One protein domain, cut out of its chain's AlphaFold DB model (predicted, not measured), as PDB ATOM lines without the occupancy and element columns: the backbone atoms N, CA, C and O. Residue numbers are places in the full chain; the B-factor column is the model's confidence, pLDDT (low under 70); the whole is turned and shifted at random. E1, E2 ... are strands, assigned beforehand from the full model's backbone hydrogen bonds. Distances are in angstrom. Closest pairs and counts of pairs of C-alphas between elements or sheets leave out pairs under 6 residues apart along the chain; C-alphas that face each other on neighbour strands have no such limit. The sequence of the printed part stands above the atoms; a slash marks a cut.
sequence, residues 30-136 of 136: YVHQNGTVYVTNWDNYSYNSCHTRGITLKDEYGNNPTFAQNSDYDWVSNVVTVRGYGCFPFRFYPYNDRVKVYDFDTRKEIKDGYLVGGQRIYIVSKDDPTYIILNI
ATOM      1  N   TYR A  30     -28.382  31.552 -11.891       85.81
ATOM      2  CA  TYR A  30     -29.774  31.091 -11.972       85.81
ATOM      3  C   TYR A  30     -29.925  29.622 -11.587       85.81
ATOM      4  O   TYR A  30     -29.233  28.748 -12.112       85.81
ATOM      5  N   VAL A  31     -30.920  29.336 -10.749       85.19
ATOM      6  CA  VAL A  31     -31.322  27.976 -10.385       85.19
ATOM      7  C   VAL A  31     -32.827  27.824 -10.579       85.19
ATOM      8  O   VAL A  31     -33.609  28.656 -10.133       85.19
ATOM      9  N   HIS A  32     -33.248  26.738 -11.225       84.62
ATOM     10  CA  HIS A  32     -34.658  26.370 -11.350       84.62
ATOM     11  C   HIS A  32     -34.950  25.198 -10.419       84.62
ATOM     12  O   HIS A  32     -34.390  24.116 -10.592       84.62
ATOM     13  N   GLN A  33     -35.835  25.391  -9.444       76.12
ATOM     14  CA  GLN A  33     -36.184  24.345  -8.488       76.12
ATOM     15  C   GLN A  33     -37.680  24.380  -8.188       76.12
ATOM     16  O   GLN A  33     -38.231  25.424  -7.858       76.12
ATOM     17  N   ASN A  34     -38.344  23.228  -8.308       81.25
ATOM     18  CA  ASN A  34     -39.771  23.058  -7.998       81.25
ATOM     19  C   ASN A  34     -40.708  24.068  -8.697       81.25
ATOM     20  O   ASN A  34     -41.732  24.450  -8.140       81.25
ATOM     21  N   GLY A  35     -40.366  24.495  -9.917       79.12
ATOM     22  CA  GLY A  35     -41.146  25.480 -10.676       79.12
ATOM     23  C   GLY A  35     -40.899  26.939 -10.281       79.12
ATOM     24  O   GLY A  35     -41.527  27.824 -10.851       79.12
ATOM     25  N   THR A  36     -39.977  27.202  -9.354       80.44
ATOM     26  CA  THR A  36     -39.540  28.547  -8.971       80.44
ATOM     27  C   THR A  36     -38.157  28.837  -9.547       80.44
ATOM     28  O   THR A  36     -37.279  27.967  -9.563       80.44
ATOM     29  N   VAL A  37     -37.972  30.065 -10.034       87.56
ATOM     30  CA  VAL A  37     -36.672  30.570 -10.485       87.56
ATOM     31  C   VAL A  37     -35.994  31.296  -9.334       87.56
ATOM     32  O   VAL A  37     -36.618  32.111  -8.648       87.56
ATOM     33  N   TYR A  38     -34.714  31.006  -9.151       89.25
ATOM     34  CA  TYR A  38     -33.862  31.621  -8.154       89.25
ATOM     35  C   TYR A  38     -32.667  32.293  -8.812       89.25
ATOM     36  O   TYR A  38     -32.107  31.756  -9.763       89.25
ATOM     37  N   VAL A  39     -32.246  33.420  -8.249       90.06
ATOM     38  CA  VAL A  39     -30.927  34.009  -8.476       90.06
ATOM     39  C   VAL A  39     -30.140  33.870  -7.181       90.06
ATOM     40  O   VAL A  39     -30.524  34.420  -6.153       90.06
ATOM     41  N   THR A  40     -29.060  33.106  -7.216       88.94
ATOM     42  CA  THR A  40     -28.207  32.767  -6.071       88.94
ATOM     43  C   THR A  40     -26.855  33.465  -6.185       88.94
ATOM     44  O   THR A  40     -26.550  34.073  -7.210       88.94
ATOM     45  N   ASN A  41     -26.040  33.407  -5.128       87.19
ATOM     46  CA  ASN A  41     -24.691  33.985  -5.108       87.19
ATOM     47  C   ASN A  41     -24.632  35.483  -5.449       87.19
ATOM     48  O   ASN A  41     -23.596  35.967  -5.895       87.19
ATOM     49  N   TRP A  42     -25.711  36.234  -5.209       91.31
ATOM     50  CA  TRP A  42     -25.780  37.646  -5.574       91.31
ATOM     51  C   TRP A  42     -24.707  38.469  -4.847       91.31
ATOM     52  O   TRP A  42     -24.662  38.496  -3.618       91.31
ATOM     53  N   ASP A  43     -23.827  39.124  -5.605       89.19
ATOM     54  CA  ASP A  43     -22.672  39.865  -5.074       89.19
ATOM     55  C   ASP A  43     -22.443  41.182  -5.833       89.19
ATOM     56  O   ASP A  43     -21.317  41.605  -6.096       89.19
ATOM     57  N   ASN A  44     -23.536  41.837  -6.225       89.00
ATOM     58  CA  ASN A  44     -23.491  43.040  -7.051       89.00
ATOM     59  C   ASN A  44     -23.383  44.293  -6.172       89.00
ATOM     60  O   ASN A  44     -24.361  45.017  -5.964       89.00
ATOM     61  N   TYR A  45     -22.183  44.554  -5.657       87.31
ATOM     62  CA  TYR A  45     -21.886  45.744  -4.855       87.31
ATOM     63  C   TYR A  45     -21.024  46.743  -5.627       87.31
ATOM     64  O   TYR A  45     -20.053  46.377  -6.289       87.31
ATOM     65  N   SER A  46     -21.331  48.027  -5.481       87.44
ATOM     66  CA  SER A  46     -20.469  49.131  -5.897       87.44
ATOM     67  C   SER A  46     -20.140  49.965  -4.668       87.44
ATOM     68  O   SER A  46     -21.034  50.561  -4.079       87.44
ATOM     69  N   TYR A  47     -18.871  49.975  -4.264       84.25
ATOM     70  CA  TYR A  47     -18.410  50.790  -3.144       84.25
ATOM     71  C   TYR A  47     -17.786  52.072  -3.677       84.25
ATOM     72  O   TYR A  47     -16.868  52.026  -4.502       84.25
ATOM     73  N   ASN A  48     -18.226  53.217  -3.174       73.69
ATOM     74  CA  ASN A  48     -17.480  54.457  -3.344       73.69
ATOM     75  C   ASN A  48     -16.149  54.397  -2.551       73.69
ATOM     76  O   ASN A  48     -15.964  53.608  -1.617       73.69
ATOM     77  N   SER A  49     -15.167  55.214  -2.950       64.69
ATOM     78  CA  SER A  49     -13.787  55.155  -2.432       64.69
ATOM     79  C   SER A  49     -13.664  55.396  -0.922       64.69
ATOM     80  O   SER A  49     -12.648  55.036  -0.334       64.69
ATOM     81  N   CYS A  50     -14.690  55.966  -0.286       63.06
ATOM     82  CA  CYS A  50     -14.729  56.222   1.154       63.06
ATOM     83  C   CYS A  50     -15.338  55.068   1.974       63.06
ATOM     84  O   CYS A  50     -15.116  55.023   3.181       63.06
ATOM     85  N   HIS A  51     -16.075  54.137   1.353       64.38
ATOM     86  CA  HIS A  51     -16.763  53.032   2.039       64.38
ATOM     87  C   HIS A  51     -16.347  51.656   1.506       64.38
ATOM     88  O   HIS A  51     -17.127  50.702   1.544       64.38
ATOM     89  N   THR A  52     -15.116  51.518   1.004       56.72
ATOM     90  CA  THR A  52     -14.616  50.237   0.487       56.72
ATOM     91  C   THR A  52     -14.744  49.150   1.562       56.72
ATOM     92  O   THR A  52     -14.103  49.234   2.608       56.72
ATOM     93  N   ARG A  53     -15.577  48.124   1.310       60.88
ATOM     94  CA  ARG A  53     -15.938  47.042   2.259       60.88
ATOM     95  C   ARG A  53     -16.726  47.493   3.502       60.88
ATOM     96  O   ARG A  53     -16.684  46.810   4.521       60.88
ATOM     97  N   GLY A  54     -17.443  48.613   3.419       71.06
ATOM     98  CA  GLY A  54     -18.230  49.164   4.525       71.06
ATOM     99  C   GLY A  54     -19.303  48.201   5.037       71.06
ATOM    100  O   GLY A  54     -19.381  47.962   6.243       71.06
ATOM    101  N   ILE A  55     -20.063  47.584   4.121       85.31
ATOM    102  CA  ILE A  55     -21.027  46.520   4.431       85.31
ATOM    103  C   ILE A  55     -21.100  45.450   3.343       85.31
ATOM    104  O   ILE A  55     -20.867  45.725   2.176       85.31
ATOM    105  N   THR A  56     -21.501  44.242   3.726       91.19
ATOM    106  CA  THR A  56     -21.987  43.187   2.820       91.19
ATOM    107  C   THR A  56     -23.319  42.659   3.339       91.19
ATOM    108  O   THR A  56     -23.630  42.822   4.518       91.19
ATOM    109  N   LEU A  57     -24.119  42.019   2.495       93.56
ATOM    110  CA  LEU A  57     -25.343  41.342   2.916       93.56
ATOM    111  C   LEU A  57     -25.095  39.841   2.958       93.56
ATOM    112  O   LEU A  57     -24.605  39.272   1.986       93.56
ATOM    113  N   LYS A  58     -25.424  39.206   4.083       94.44
ATOM    114  CA  LYS A  58     -25.285  37.756   4.259       94.44
ATOM    115  C   LYS A  58     -26.473  37.177   5.001       94.44
ATOM    116  O   LYS A  58     -26.965  37.810   5.931       94.44
ATOM    117  N   ASP A  59     -26.908  35.980   4.644       92.44
ATOM    118  CA  ASP A  59     -27.933  35.270   5.408       92.44
ATOM    119  C   ASP A  59     -27.418  34.801   6.788       92.44
ATOM    120  O   ASP A  59     -26.293  35.108   7.211       92.44
ATOM    121  N   GLU A  60     -28.259  34.076   7.526       88.94
ATOM    122  CA  GLU A  60     -27.910  33.542   8.849       88.94
ATOM    123  C   GLU A  60     -26.755  32.525   8.820       88.94
ATOM    124  O   GLU A  60     -26.038  32.391   9.812       88.94
ATOM    125  N   TYR A  61     -26.519  31.880   7.674       90.69
ATOM    126  CA  TYR A  61     -25.458  30.896   7.455       90.69
ATOM    127  C   TYR A  61     -24.181  31.513   6.864       90.69
ATOM    128  O   TYR A  61     -23.172  30.825   6.728       90.69
ATOM    129  N   GLY A  62     -24.191  32.808   6.536       89.19
ATOM    130  CA  GLY A  62     -23.051  33.493   5.931       89.19
ATOM    131  C   GLY A  62     -22.996  33.402   4.402       89.19
ATOM    132  O   GLY A  62     -21.963  33.746   3.820       89.19
ATOM    133  N   ASN A  63     -24.081  32.990   3.746       91.44
ATOM    134  CA  ASN A  63     -24.178  32.947   2.288       91.44
ATOM    135  C   ASN A  63     -24.606  34.299   1.710       91.44
ATOM    136  O   ASN A  63     -25.186  35.139   2.400       91.44
ATOM    137  N   ASN A  64     -24.329  34.493   0.422       92.56
ATOM    138  CA  ASN A  64     -24.828  35.637  -0.339       92.56
ATOM    139  C   ASN A  64     -26.366  35.620  -0.444       92.56
ATOM    140  O   ASN A  64     -26.975  34.550  -0.343       92.56
ATOM    141  N   PRO A  65     -26.998  36.783  -0.681       93.94
ATOM    142  CA  PRO A  65     -28.426  36.851  -0.944       93.94
ATOM    143  C   PRO A  65     -28.847  35.912  -2.081       93.94
ATOM    144  O   PRO A  65     -28.158  35.761  -3.093       93.94
ATOM    145  N   THR A  66     -30.009  35.300  -1.894       93.56
ATOM    146  CA  THR A  66     -30.723  34.514  -2.895       93.56
ATOM    147  C   THR A  66     -32.080  35.149  -3.120       93.56
ATOM    148  O   THR A  66     -32.817  35.382  -2.167       93.56
ATOM    149  N   PHE A  67     -32.423  35.402  -4.372       94.88
ATOM    150  CA  PHE A  67     -33.715  35.922  -4.782       94.88
ATOM    151  C   PHE A  67     -34.555  34.800  -5.364       94.88
ATOM    152  O   PHE A  67     -34.049  34.005  -6.145       94.88
ATOM    153  N   ALA A  68     -35.833  34.757  -5.013       94.00
ATOM    154  CA  ALA A  68     -36.822  33.881  -5.619       94.00
ATOM    155  C   ALA A  68     -37.877  34.728  -6.327       94.00
ATOM    156  O   ALA A  68     -38.300  35.756  -5.790       94.00
ATOM    157  N   GLN A  69     -38.318  34.298  -7.504       93.12
ATOM    158  CA  GLN A  69     -39.422  34.963  -8.186       93.12
ATOM    159  C   GLN A  69     -40.766  34.530  -7.578       93.12
ATOM    160  O   GLN A  69     -41.033  33.335  -7.429       93.12
ATOM    161  N   ASN A  70     -41.603  35.499  -7.206       88.56
ATOM    162  CA  ASN A  70     -42.948  35.253  -6.687       88.56
ATOM    163  C   ASN A  70     -43.992  35.154  -7.822       88.56
ATOM    164  O   ASN A  70     -43.674  35.281  -9.004       88.56
ATOM    165  N   SER A  71     -45.262  34.935  -7.467       88.75
ATOM    166  CA  SER A  71     -46.372  34.835  -8.431       88.75
ATOM    167  C   SER A  71     -46.664  36.124  -9.203       88.75
ATOM    168  O   SER A  71     -47.273  36.064 -10.266       88.75
ATOM    169  N   ASP A  72     -46.234  37.268  -8.672       89.62
ATOM    170  CA  ASP A  72     -46.384  38.587  -9.291       89.62
ATOM    171  C   ASP A  72     -45.178  38.945 -10.178       89.62
ATOM    172  O   ASP A  72     -45.087  40.060 -10.684       89.62
ATOM    173  N   TYR A  73     -44.269  37.983 -10.393       88.94
ATOM    174  CA  TYR A  73     -43.005  38.122 -11.122       88.94
ATOM    175  C   TYR A  73     -41.980  39.061 -10.471       88.94
ATOM    176  O   TYR A  73     -40.937  39.333 -11.071       88.94
ATOM    177  N   ASP A  74     -42.219  39.489  -9.230       93.81
ATOM    178  CA  ASP A  74     -41.237  40.212  -8.431       93.81
ATOM    179  C   ASP A  74     -40.187  39.239  -7.877       93.81
ATOM    180  O   ASP A  74     -40.484  38.112  -7.469       93.81
ATOM    181  N   TRP A  75     -38.948  39.703  -7.802       95.44
ATOM    182  CA  TRP A  75     -37.839  39.001  -7.178       95.44
ATOM    183  C   TRP A  75     -37.726  39.385  -5.713       95.44
ATOM    184  O   TRP A  75     -37.518  40.551  -5.385       95.44
ATOM    185  N   VAL A  76     -37.819  38.402  -4.823       95.62
ATOM    186  CA  VAL A  76     -37.764  38.610  -3.375       95.62
ATOM    187  C   VAL A  76     -36.542  37.907  -2.812       95.62
ATOM    188  O   VAL A  76     -36.396  36.696  -2.976       95.62
ATOM    189  N   SER A  77     -35.662  38.652  -2.143       96.19
ATOM    190  CA  SER A  77     -34.518  38.057  -1.462       96.19
ATOM    191  C   SER A  77     -34.961  37.259  -0.236       96.19
ATOM    192  O   SER A  77     -35.936  37.597   0.442       96.19
ATOM    193  N   ASN A  78     -34.177  36.251   0.129       94.69
ATOM    194  CA  ASN A  78     -34.173  35.756   1.495       94.69
ATOM    195  C   ASN A  78     -33.793  36.880   2.478       94.69
ATOM    196  O   ASN A  78     -33.307  37.952   2.103       94.69
ATOM    197  N   VAL A  79     -34.027  36.627   3.764       96.31
ATOM    198  CA  VAL A  79     -33.642  37.567   4.819       96.31
ATOM    199  C   VAL A  79     -32.128  37.574   4.952       96.31
ATOM    200  O   VAL A  79     -31.511  36.525   5.142       96.31
ATOM    201  N   VAL A  80     -31.544  38.765   4.908       96.50
ATOM    202  CA  VAL A  80     -30.100  38.965   5.015       96.50
ATOM    203  C   VAL A  80     -29.776  39.993   6.085       96.50
ATOM    204  O   VAL A  80     -30.551  40.898   6.378       96.50
ATOM    205  N   THR A  81     -28.616  39.826   6.701       96.31
ATOM    206  CA  THR A  81     -28.048  40.719   7.704       96.31
ATOM    207  C   THR A  81     -27.043  41.644   7.036       96.31
ATOM    208  O   THR A  81     -26.169  41.185   6.297       96.31
ATOM    209  N   VAL A  82     -27.122  42.932   7.354       93.75
ATOM    210  CA  VAL A  82     -26.115  43.932   7.005       93.75
ATOM    211  C   VAL A  82     -24.859  43.675   7.844       93.75
ATOM    212  O   VAL A  82     -24.809  43.962   9.040       93.75
ATOM    213  N   ARG A  83     -23.832  43.083   7.240       91.38
ATOM    214  CA  ARG A  83     -22.539  42.787   7.866       91.38
ATOM    215  C   ARG A  83     -21.583  43.953   7.657       91.38
ATOM    216  O   ARG A  83     -21.108  44.156   6.550       91.38
ATOM    217  N   GLY A  84     -21.272  44.668   8.728       85.31
ATOM    218  CA  GLY A  84     -20.354  45.806   8.761       85.31
ATOM    219  C   GLY A  84     -20.659  46.675   9.979       85.31
ATOM    220  O   GLY A  84     -21.605  46.383  10.711       85.31
ATOM    221  N   TYR A  85     -19.863  47.714  10.218       81.50
ATOM    222  CA  TYR A  85     -20.056  48.622  11.352       81.50
ATOM    223  C   TYR A  85     -20.373  50.026  10.852       81.50
ATOM    224  O   TYR A  85     -19.626  50.569  10.045       81.50
ATOM    225  N   GLY A  86     -21.453  50.619  11.363       82.62
ATOM    226  CA  GLY A  86     -21.870  51.980  11.028       82.62
ATOM    227  C   GLY A  86     -23.191  52.049  10.266       82.62
ATOM    228  O   GLY A  86     -23.938  51.071  10.192       82.62
ATOM    229  N   CYS A  87     -23.463  53.239   9.736       85.06
ATOM    230  CA  CYS A  87     -24.656  53.575   8.970       85.06
ATOM    231  C   CYS A  87     -24.221  53.976   7.561       85.06
ATOM    232  O   CYS A  87     -23.477  54.944   7.410       85.06
ATOM    233  N   PHE A  88     -24.696  53.260   6.544       85.38
ATOM    234  CA  PHE A  88     -24.244  53.433   5.165       85.38
ATOM    235  C   PHE A  88     -25.382  53.908   4.271       85.38
ATOM    236  O   PHE A  88     -26.395  53.207   4.189       85.38
ATOM    237  N   PRO A  89     -25.255  55.073   3.613       88.38
ATOM    238  CA  PRO A  89     -26.238  55.467   2.619       88.38
ATOM    239  C   PRO A  89     -26.221  54.417   1.512       88.38
ATOM    240  O   PRO A  89     -25.159  53.937   1.128       88.38
ATOM    241  N   PHE A  90     -27.392  54.044   1.013       87.62
ATOM    242  CA  PHE A  90     -27.474  53.037  -0.034       87.62
ATOM    243  C   PHE A  90     -28.399  53.481  -1.155       87.62
ATOM    244  O   PHE A  90     -29.366  54.213  -0.934       87.62
ATOM    245  N   ARG A  91     -28.098  53.035  -2.374       88.81
ATOM    246  CA  ARG A  91     -28.961  53.203  -3.551       88.81
ATOM    247  C   ARG A  91     -28.849  51.987  -4.451       88.81
ATOM    248  O   ARG A  91     -27.791  51.375  -4.521       88.81
ATOM    249  N   PHE A  92     -29.912  51.684  -5.188       87.50
ATOM    250  CA  PHE A  92     -29.857  50.688  -6.253       87.50
ATOM    251  C   PHE A  92     -29.736  51.358  -7.622       87.50
ATOM    252  O   PHE A  92     -30.420  52.342  -7.904       87.50
ATOM    253  N   TYR A  93     -28.857  50.821  -8.465       80.19
ATOM    254  CA  TYR A  93     -28.703  51.193  -9.872       80.19
ATOM    255  C   TYR A  93     -29.114  50.011 -10.766       80.19
ATOM    256  O   TYR A  93     -28.874  48.869 -10.369       80.19
ATOM    257  N   PRO A  94     -29.694  50.247 -11.961       74.69
ATOM    258  CA  PRO A  94     -30.085  51.544 -12.541       74.69
ATOM    259  C   PRO A  94     -31.440  52.096 -12.072       74.69
ATOM    260  O   PRO A  94     -31.763  53.236 -12.403       74.69
ATOM    261  N   TYR A  95     -32.221  51.334 -11.303       73.19
ATOM    262  CA  TYR A  95     -33.611  51.676 -10.990       73.19
ATOM    263  C   TYR A  95     -33.852  51.789  -9.478       73.19
ATOM    264  O   TYR A  95     -34.110  50.799  -8.796       73.19
ATOM    265  N   ASN A  96     -33.820  53.013  -8.956       71.44
ATOM    266  CA  ASN A  96     -34.095  53.316  -7.548       71.44
ATOM    267  C   ASN A  96     -35.556  53.028  -7.143       71.44
ATOM    268  O   ASN A  96     -35.799  52.597  -6.024       71.44
ATOM    269  N   ASP A  97     -36.517  53.214  -8.051       83.75
ATOM    270  CA  ASP A  97     -37.950  53.100  -7.729       83.75
ATOM    271  C   ASP A  97     -38.501  51.667  -7.875       83.75
ATOM    272  O   ASP A  97     -39.633  51.365  -7.482       83.75
ATOM    273  N   ARG A  98     -37.713  50.776  -8.488       89.25
ATOM    274  CA  ARG A  98     -38.101  49.392  -8.814       89.25
ATOM    275  C   ARG A  98     -37.481  48.357  -7.886       89.25
ATOM    276  O   ARG A  98     -37.891  47.197  -7.934       89.25
ATOM    277  N   VAL A  99     -36.560  48.789  -7.028       91.75
ATOM    278  CA  VAL A  99     -35.989  47.992  -5.948       91.75
ATOM    279  C   VAL A  99     -36.389  48.622  -4.625       91.75
ATOM    280  O   VAL A  99     -36.139  49.797  -4.379       91.75
ATOM    281  N   LYS A 100     -37.007  47.828  -3.760       93.19
ATOM    282  CA  LYS A 100     -37.429  48.240  -2.426       93.19
ATOM    283  C   LYS A 100     -36.715  47.411  -1.385       93.19
ATOM    284  O   LYS A 100     -36.609  46.193  -1.515       93.19
ATOM    285  N   VAL A 101     -36.269  48.075  -0.331       94.00
ATOM    286  CA  VAL A 101     -35.660  47.420   0.823       94.00
ATOM    287  C   VAL A 101     -36.599  47.549   1.998       94.00
ATOM    288  O   VAL A 101     -37.135  48.625   2.263       94.00
ATOM    289  N   TYR A 102     -36.789  46.451   2.710       95.44
ATOM    290  CA  TYR A 102     -37.643  46.397   3.879       95.44
ATOM    291  C   TYR A 102     -36.844  45.926   5.078       95.44
ATOM    292  O   TYR A 102     -36.100  44.946   5.002       95.44
ATOM    293  N   ASP A 103     -37.050  46.600   6.200       95.00
ATOM    294  CA  ASP A 103     -36.599  46.115   7.492       95.00
ATOM    295  C   ASP A 103     -37.404  44.862   7.868       95.00
ATOM    296  O   ASP A 103     -38.640  44.848   7.816       95.00
ATOM    297  N   PHE A 104     -36.704  43.776   8.196       95.56
ATOM    298  CA  PHE A 104     -37.343  42.485   8.426       95.56
ATOM    299  C   PHE A 104     -38.175  42.473   9.709       95.56
ATOM    300  O   PHE A 104     -39.242  41.859   9.734       95.56
ATOM    301  N   ASP A 105     -37.717  43.147  10.761       93.62
ATOM    302  CA  ASP A 105     -38.358  43.086  12.072       93.62
ATOM    303  C   ASP A 105     -39.600  43.993  12.124       93.62
ATOM    304  O   ASP A 105     -40.648  43.600  12.636       93.62
ATOM    305  N   THR A 106     -39.528  45.182  11.521       94.81
ATOM    306  CA  THR A 106     -40.613  46.178  11.527       94.81
ATOM    307  C   THR A 106     -41.528  46.124  10.305       94.81
ATOM    308  O   THR A 106     -42.601  46.731  10.332       94.81
ATOM    309  N   ARG A 107     -41.130  45.424   9.232       92.06
ATOM    310  CA  ARG A 107     -41.842  45.344   7.937       92.06
ATOM    311  C   ARG A 107     -42.007  46.685   7.219       92.06
ATOM    312  O   ARG A 107     -42.828  46.806   6.310       92.06
ATOM    313  N   LYS A 108     -41.241  47.703   7.614       94.38
ATOM    314  CA  LYS A 108     -41.297  49.034   7.005       94.38
ATOM    315  C   LYS A 108     -40.288  49.150   5.868       94.38
ATOM    316  O   LYS A 108     -39.172  48.649   5.959       94.38
ATOM    317  N   GLU A 109     -40.707  49.825   4.801       93.44
ATOM    318  CA  GLU A 109     -39.838  50.167   3.673       93.44
ATOM    319  C   GLU A 109     -38.795  51.210   4.098       93.44
ATOM    320  O   GLU A 109     -39.121  52.182   4.786       93.44
ATOM    321  N   ILE A 110     -37.555  51.027   3.656       91.44
ATOM    322  CA  ILE A 110     -36.426  51.927   3.886       91.44
ATOM    323  C   ILE A 110     -36.245  52.776   2.617       91.44
ATOM    324  O   ILE A 110     -35.594  52.340   1.673       91.44
ATOM    325  N   LYS A 111     -36.870  53.962   2.565       75.56
ATOM    326  CA  LYS A 111     -36.973  54.785   1.336       75.56
ATOM    327  C   LYS A 111     -35.821  55.770   1.107       75.56
ATOM    328  O   LYS A 111     -35.403  55.948  -0.025       75.56
ATOM    329  N   ASP A 112     -35.291  56.356   2.178       65.25
ATOM    330  CA  ASP A 112     -34.249  57.400   2.145       65.25
ATOM    331  C   ASP A 112     -33.225  57.161   3.268       65.25
ATOM    332  O   ASP A 112     -32.896  58.043   4.061       65.25
ATOM    333  N   GLY A 113     -32.834  55.896   3.429       74.06
ATOM    334  CA  GLY A 113     -32.215  55.407   4.653       74.06
ATOM    335  C   GLY A 113     -30.735  55.079   4.549       74.06
ATOM    336  O   GLY A 113     -30.125  55.025   3.483       74.06
ATOM    337  N   TYR A 114     -30.187  54.796   5.722       87.19
ATOM    338  CA  TYR A 114     -28.906  54.140   5.882       87.19
ATOM    339  C   TYR A 114     -29.166  52.662   6.170       87.19
ATOM    340  O   TYR A 114     -30.061  52.344   6.955       87.19
ATOM    341  N   LEU A 115     -28.374  51.770   5.584       90.38
ATOM    342  CA  LEU A 115     -28.262  50.405   6.086       90.38
ATOM    343  C   LEU A 115     -27.376  50.428   7.326       90.38
ATOM    344  O   LEU A 115     -26.262  50.956   7.294       90.38
ATOM    345  N   VAL A 116     -27.882  49.872   8.421       89.75
ATOM    346  CA  VAL A 116     -27.174  49.855   9.704       89.75
ATOM    347  C   VAL A 116     -26.572  48.477   9.936       89.75
ATOM    348  O   VAL A 116     -27.239  47.463   9.748       89.75
ATOM    349  N   GLY A 117     -25.315  48.431  10.375       90.56
ATOM    350  CA  GLY A 117     -24.659  47.187  10.774       90.56
ATOM    351  C   GLY A 117     -25.502  46.365  11.759       90.56
ATOM    352  O   GLY A 117     -25.951  46.877  12.781       90.56
ATOM    353  N   GLY A 118     -25.722  45.088  11.446       91.56
ATOM    354  CA  GLY A 118     -26.548  44.162  12.227       91.56
ATOM    355  C   GLY A 118     -28.039  44.172  11.880       91.56
ATOM    356  O   GLY A 118     -28.756  43.270  12.312       91.56
ATOM    357  N   GLN A 119     -28.515  45.128  11.076       93.50
ATOM    358  CA  GLN A 119     -29.907  45.173  10.637       93.50
ATOM    359  C   GLN A 119     -30.241  43.974   9.744       93.50
ATOM    360  O   GLN A 119     -29.451  43.587   8.878       93.50
ATOM    361  N   ARG A 120     -31.433  43.402   9.932       96.62
ATOM    362  CA  ARG A 120     -31.977  42.347   9.072       96.62
ATOM    363  C   ARG A 120     -32.936  42.962   8.069       96.62
ATOM    364  O   ARG A 120     -33.861  43.674   8.449       96.62
ATOM    365  N   ILE A 121     -32.730  42.667   6.796       96.50
ATOM    366  CA  ILE A 121     -33.508  43.226   5.695       96.50
ATOM    367  C   ILE A 121     -33.917  42.136   4.709       96.50
ATOM    368  O   ILE A 121     -33.370  41.030   4.708       96.50
ATOM    369  N   TYR A 122     -34.860  42.469   3.839       96.38
ATOM    370  CA  TYR A 122     -35.069  41.766   2.580       96.38
ATOM    371  C   TYR A 122     -35.298  42.778   1.458       96.38
ATOM    372  O   TYR A 122     -35.722  43.914   1.692       96.38
ATOM    373  N   ILE A 123     -34.977  42.363   0.239       95.00
ATOM    374  CA  ILE A 123     -35.014  43.188  -0.963       95.00
ATOM    375  C   ILE A 123     -36.112  42.642  -1.871       95.00
ATOM    376  O   ILE A 123     -36.219  41.432  -2.062       95.00
ATOM    377  N   VAL A 124     -36.916  43.535  -2.436       95.25
ATOM    378  CA  VAL A 124     -37.922  43.216  -3.450       95.25
ATOM    379  C   VAL A 124     -37.593  44.005  -4.706       95.25
ATOM    380  O   VAL A 124     -37.475  45.227  -4.646       95.25
ATOM    381  N   SER A 125     -37.445  43.327  -5.837       93.81
ATOM    382  CA  SER A 125     -37.080  43.932  -7.114       93.81
ATOM    383  C   SER A 125     -38.067  43.540  -8.202       93.81
ATOM    384  O   SER A 125     -38.352  42.362  -8.392       93.81
ATOM    385  N   LYS A 126     -38.541  44.525  -8.968       93.81
ATOM    386  CA  LYS A 126     -39.283  44.279 -10.218       93.81
ATOM    387  C   LYS A 126     -38.372  43.922 -11.390       93.81
ATOM    388  O   LYS A 126     -38.858  43.647 -12.485       93.81
ATOM    389  N   ASP A 127     -37.068  44.062 -11.201       91.00
ATOM    390  CA  ASP A 127     -36.039  43.774 -12.186       91.00
ATOM    391  C   ASP A 127     -35.254  42.537 -11.788       91.00
ATOM    392  O   ASP A 127     -35.191  42.165 -10.613       91.00
ATOM    393  N   ASP A 128     -34.633  41.925 -12.785       90.44
ATOM    394  CA  ASP A 128     -33.771  40.783 -12.569       90.44
ATOM    395  C   ASP A 128     -32.605  41.136 -11.616       90.44
ATOM    396  O   ASP A 128     -31.871  42.098 -11.881       90.44
ATOM    397  N   PRO A 129     -32.405  40.381 -10.518       91.56
ATOM    398  CA  PRO A 129     -31.360  40.651  -9.541       91.56
ATOM    399  C   PRO A 129     -29.955  40.651 -10.142       91.56
ATOM    400  O   PRO A 129     -29.074  41.334  -9.625       91.56
ATOM    401  N   THR A 130     -29.729  39.946 -11.252       89.81
ATOM    402  CA  THR A 130     -28.430  39.946 -11.940       89.81
ATOM    403  C   THR A 130     -28.022  41.335 -12.454       89.81
ATOM    404  O   THR A 130     -26.828  41.596 -12.599       89.81
ATOM    405  N   TYR A 131     -28.979  42.254 -12.648       87.81
ATOM    406  CA  TYR A 131     -28.743  43.617 -13.145       87.81
ATOM    407  C   TYR A 131     -28.910  44.717 -12.094       87.81
ATOM    408  O   TYR A 131     -28.614  45.879 -12.386       87.81
ATOM    409  N   ILE A 132     -29.371  44.389 -10.883       89.38
ATOM    410  CA  ILE A 132     -29.446  45.369  -9.797       89.38
ATOM    411  C   ILE A 132     -28.099  45.433  -9.078       89.38
ATOM    412  O   ILE A 132     -27.503  44.405  -8.752       89.38
ATOM    413  N   ILE A 133     -27.624  46.650  -8.823       89.50
ATOM    414  CA  ILE A 133     -26.360  46.911  -8.129       89.50
ATOM    415  C   ILE A 133     -26.660  47.720  -6.876       89.50
ATOM    416  O   ILE A 133     -27.257  48.793  -6.972       89.50
ATOM    417  N   LEU A 134     -26.215  47.234  -5.717       89.44
ATOM    418  CA  LEU A 134     -26.245  47.994  -4.470       89.44
ATOM    419  C   LEU A 134     -25.023  48.908  -4.403       89.44
ATOM    420  O   LEU A 134     -23.890  48.452  -4.272       89.44
ATOM    421  N   ASN A 135     -25.272  50.208  -4.496       87.56
ATOM    422  CA  ASN A 135     -24.272  51.252  -4.348       87.56
ATOM    423  C   ASN A 135     -24.218  51.717  -2.887       87.56
ATOM    424  O   ASN A 135     -25.260  52.095  -2.337       87.56
ATOM    425  N   ILE A 136     -23.021  51.666  -2.298       84.00
ATOM    426  CA  ILE A 136     -22.680  52.020  -0.912       84.00
ATOM    427  C   ILE A 136     -21.605  53.103  -0.909       84.00
ATOM    428  O   ILE A 136     -20.585  52.929  -1.615       84.00
TER     429      ILE A 136
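Overview. This is residues 30 to 136 of the 136 residues of an uncharacterized protein of Clostridium perfringens (UniProt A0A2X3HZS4). Short strands make a small, loose and incomplete barrel: E3, E6, E11, E9, E8 and E12 stand round the middle, with a gap between E12 and E3, and the pair E7 and E10 covers one end. The sheet runs on from E11 through the hairpin E4 and E5 to the hairpin E1 and E2, which lies at one end of the longest axis, while the long link from E2 to E3 reaches the other end. The printed part has 107 residues, with no named helix and twelve named strands, E1 to E12 in order along the chain; under half of the residues, 47, are in named elements, and the class is all strand. Eight strands form a branched, strongly twisted sheet, and E7 with E10 and E8 with E12 form two sheets of two; the neighbour pairs are antiparallel. The whole is compact, with a radius of gyration of the C-alphas of 13.1 A and spans of 41 by 30 by 28 A.

Along the chain. E1, residues 30 to 33, begins at C-alpha 30 (-29.774, 31.091, -11.972). E2 is residues 36 to 40, 12.4 A long, E3 residues 55 to 58, E4 residues 67 to 69, and E5 residues 75 to 77. E6, residues 80 to 84, is 12.5 A long. E7 is residues 87 to 89, E8 residues 91 to 93, E9 residues 99 to 103, 13.6 A long, and E10 residues 114 to 116. E11, residues 120 to 125, is the longest at 17.0 A and starts at C-alpha 120 (-31.977, 42.347, 9.072). E12, residues 133 to 135, ends at C-alpha 135 (-24.272, 51.252, -4.348).

Arrangement. E1 and E2 form a hairpin, with N 31 and O 38 2.9 A apart. On the other side of E2 is E4, N 39 to O 67 at 2.8 A. E4 and E5 form a hairpin, N 68 to O 76 at 2.9 A. E5, N 77 to O 123 at 2.8 A, and E6, N 80 to O 121 at 2.9 A, lie on one side of E11, and E9, N 100 to O 124 at 2.8 A, on the other. E5 runs on into E6 at 57 degrees. E3 is an edge strand beside E6, N 56 to O 83 at 2.9 A. E7 pairs with E10, N 88 to O 115 at 2.9 A, and runs on into E8 at 37 degrees. E8 pairs with E12, N 135 to O 91 at 2.8 A. The closest C-alphas of E6 and E10, Val 82 and Val 116, are 6.6 A apart; those of E8 and E9, Phe 92 and Val 99, 6.7 A. E3 and E12 are apart.

Size, cuts and confidence. The C-alphas farthest apart, Asn 34 and Cys 50, are 42.6 A from each other. The printed part has no cut. The link from E2 to E3, residues 41 to 54, is long, and its residues 45 to 46 pair parallel with residues 134 to 135 of E12. Mean pLDDT of the printed part is 87.6; residues 49 to 53 and 112 are under 70.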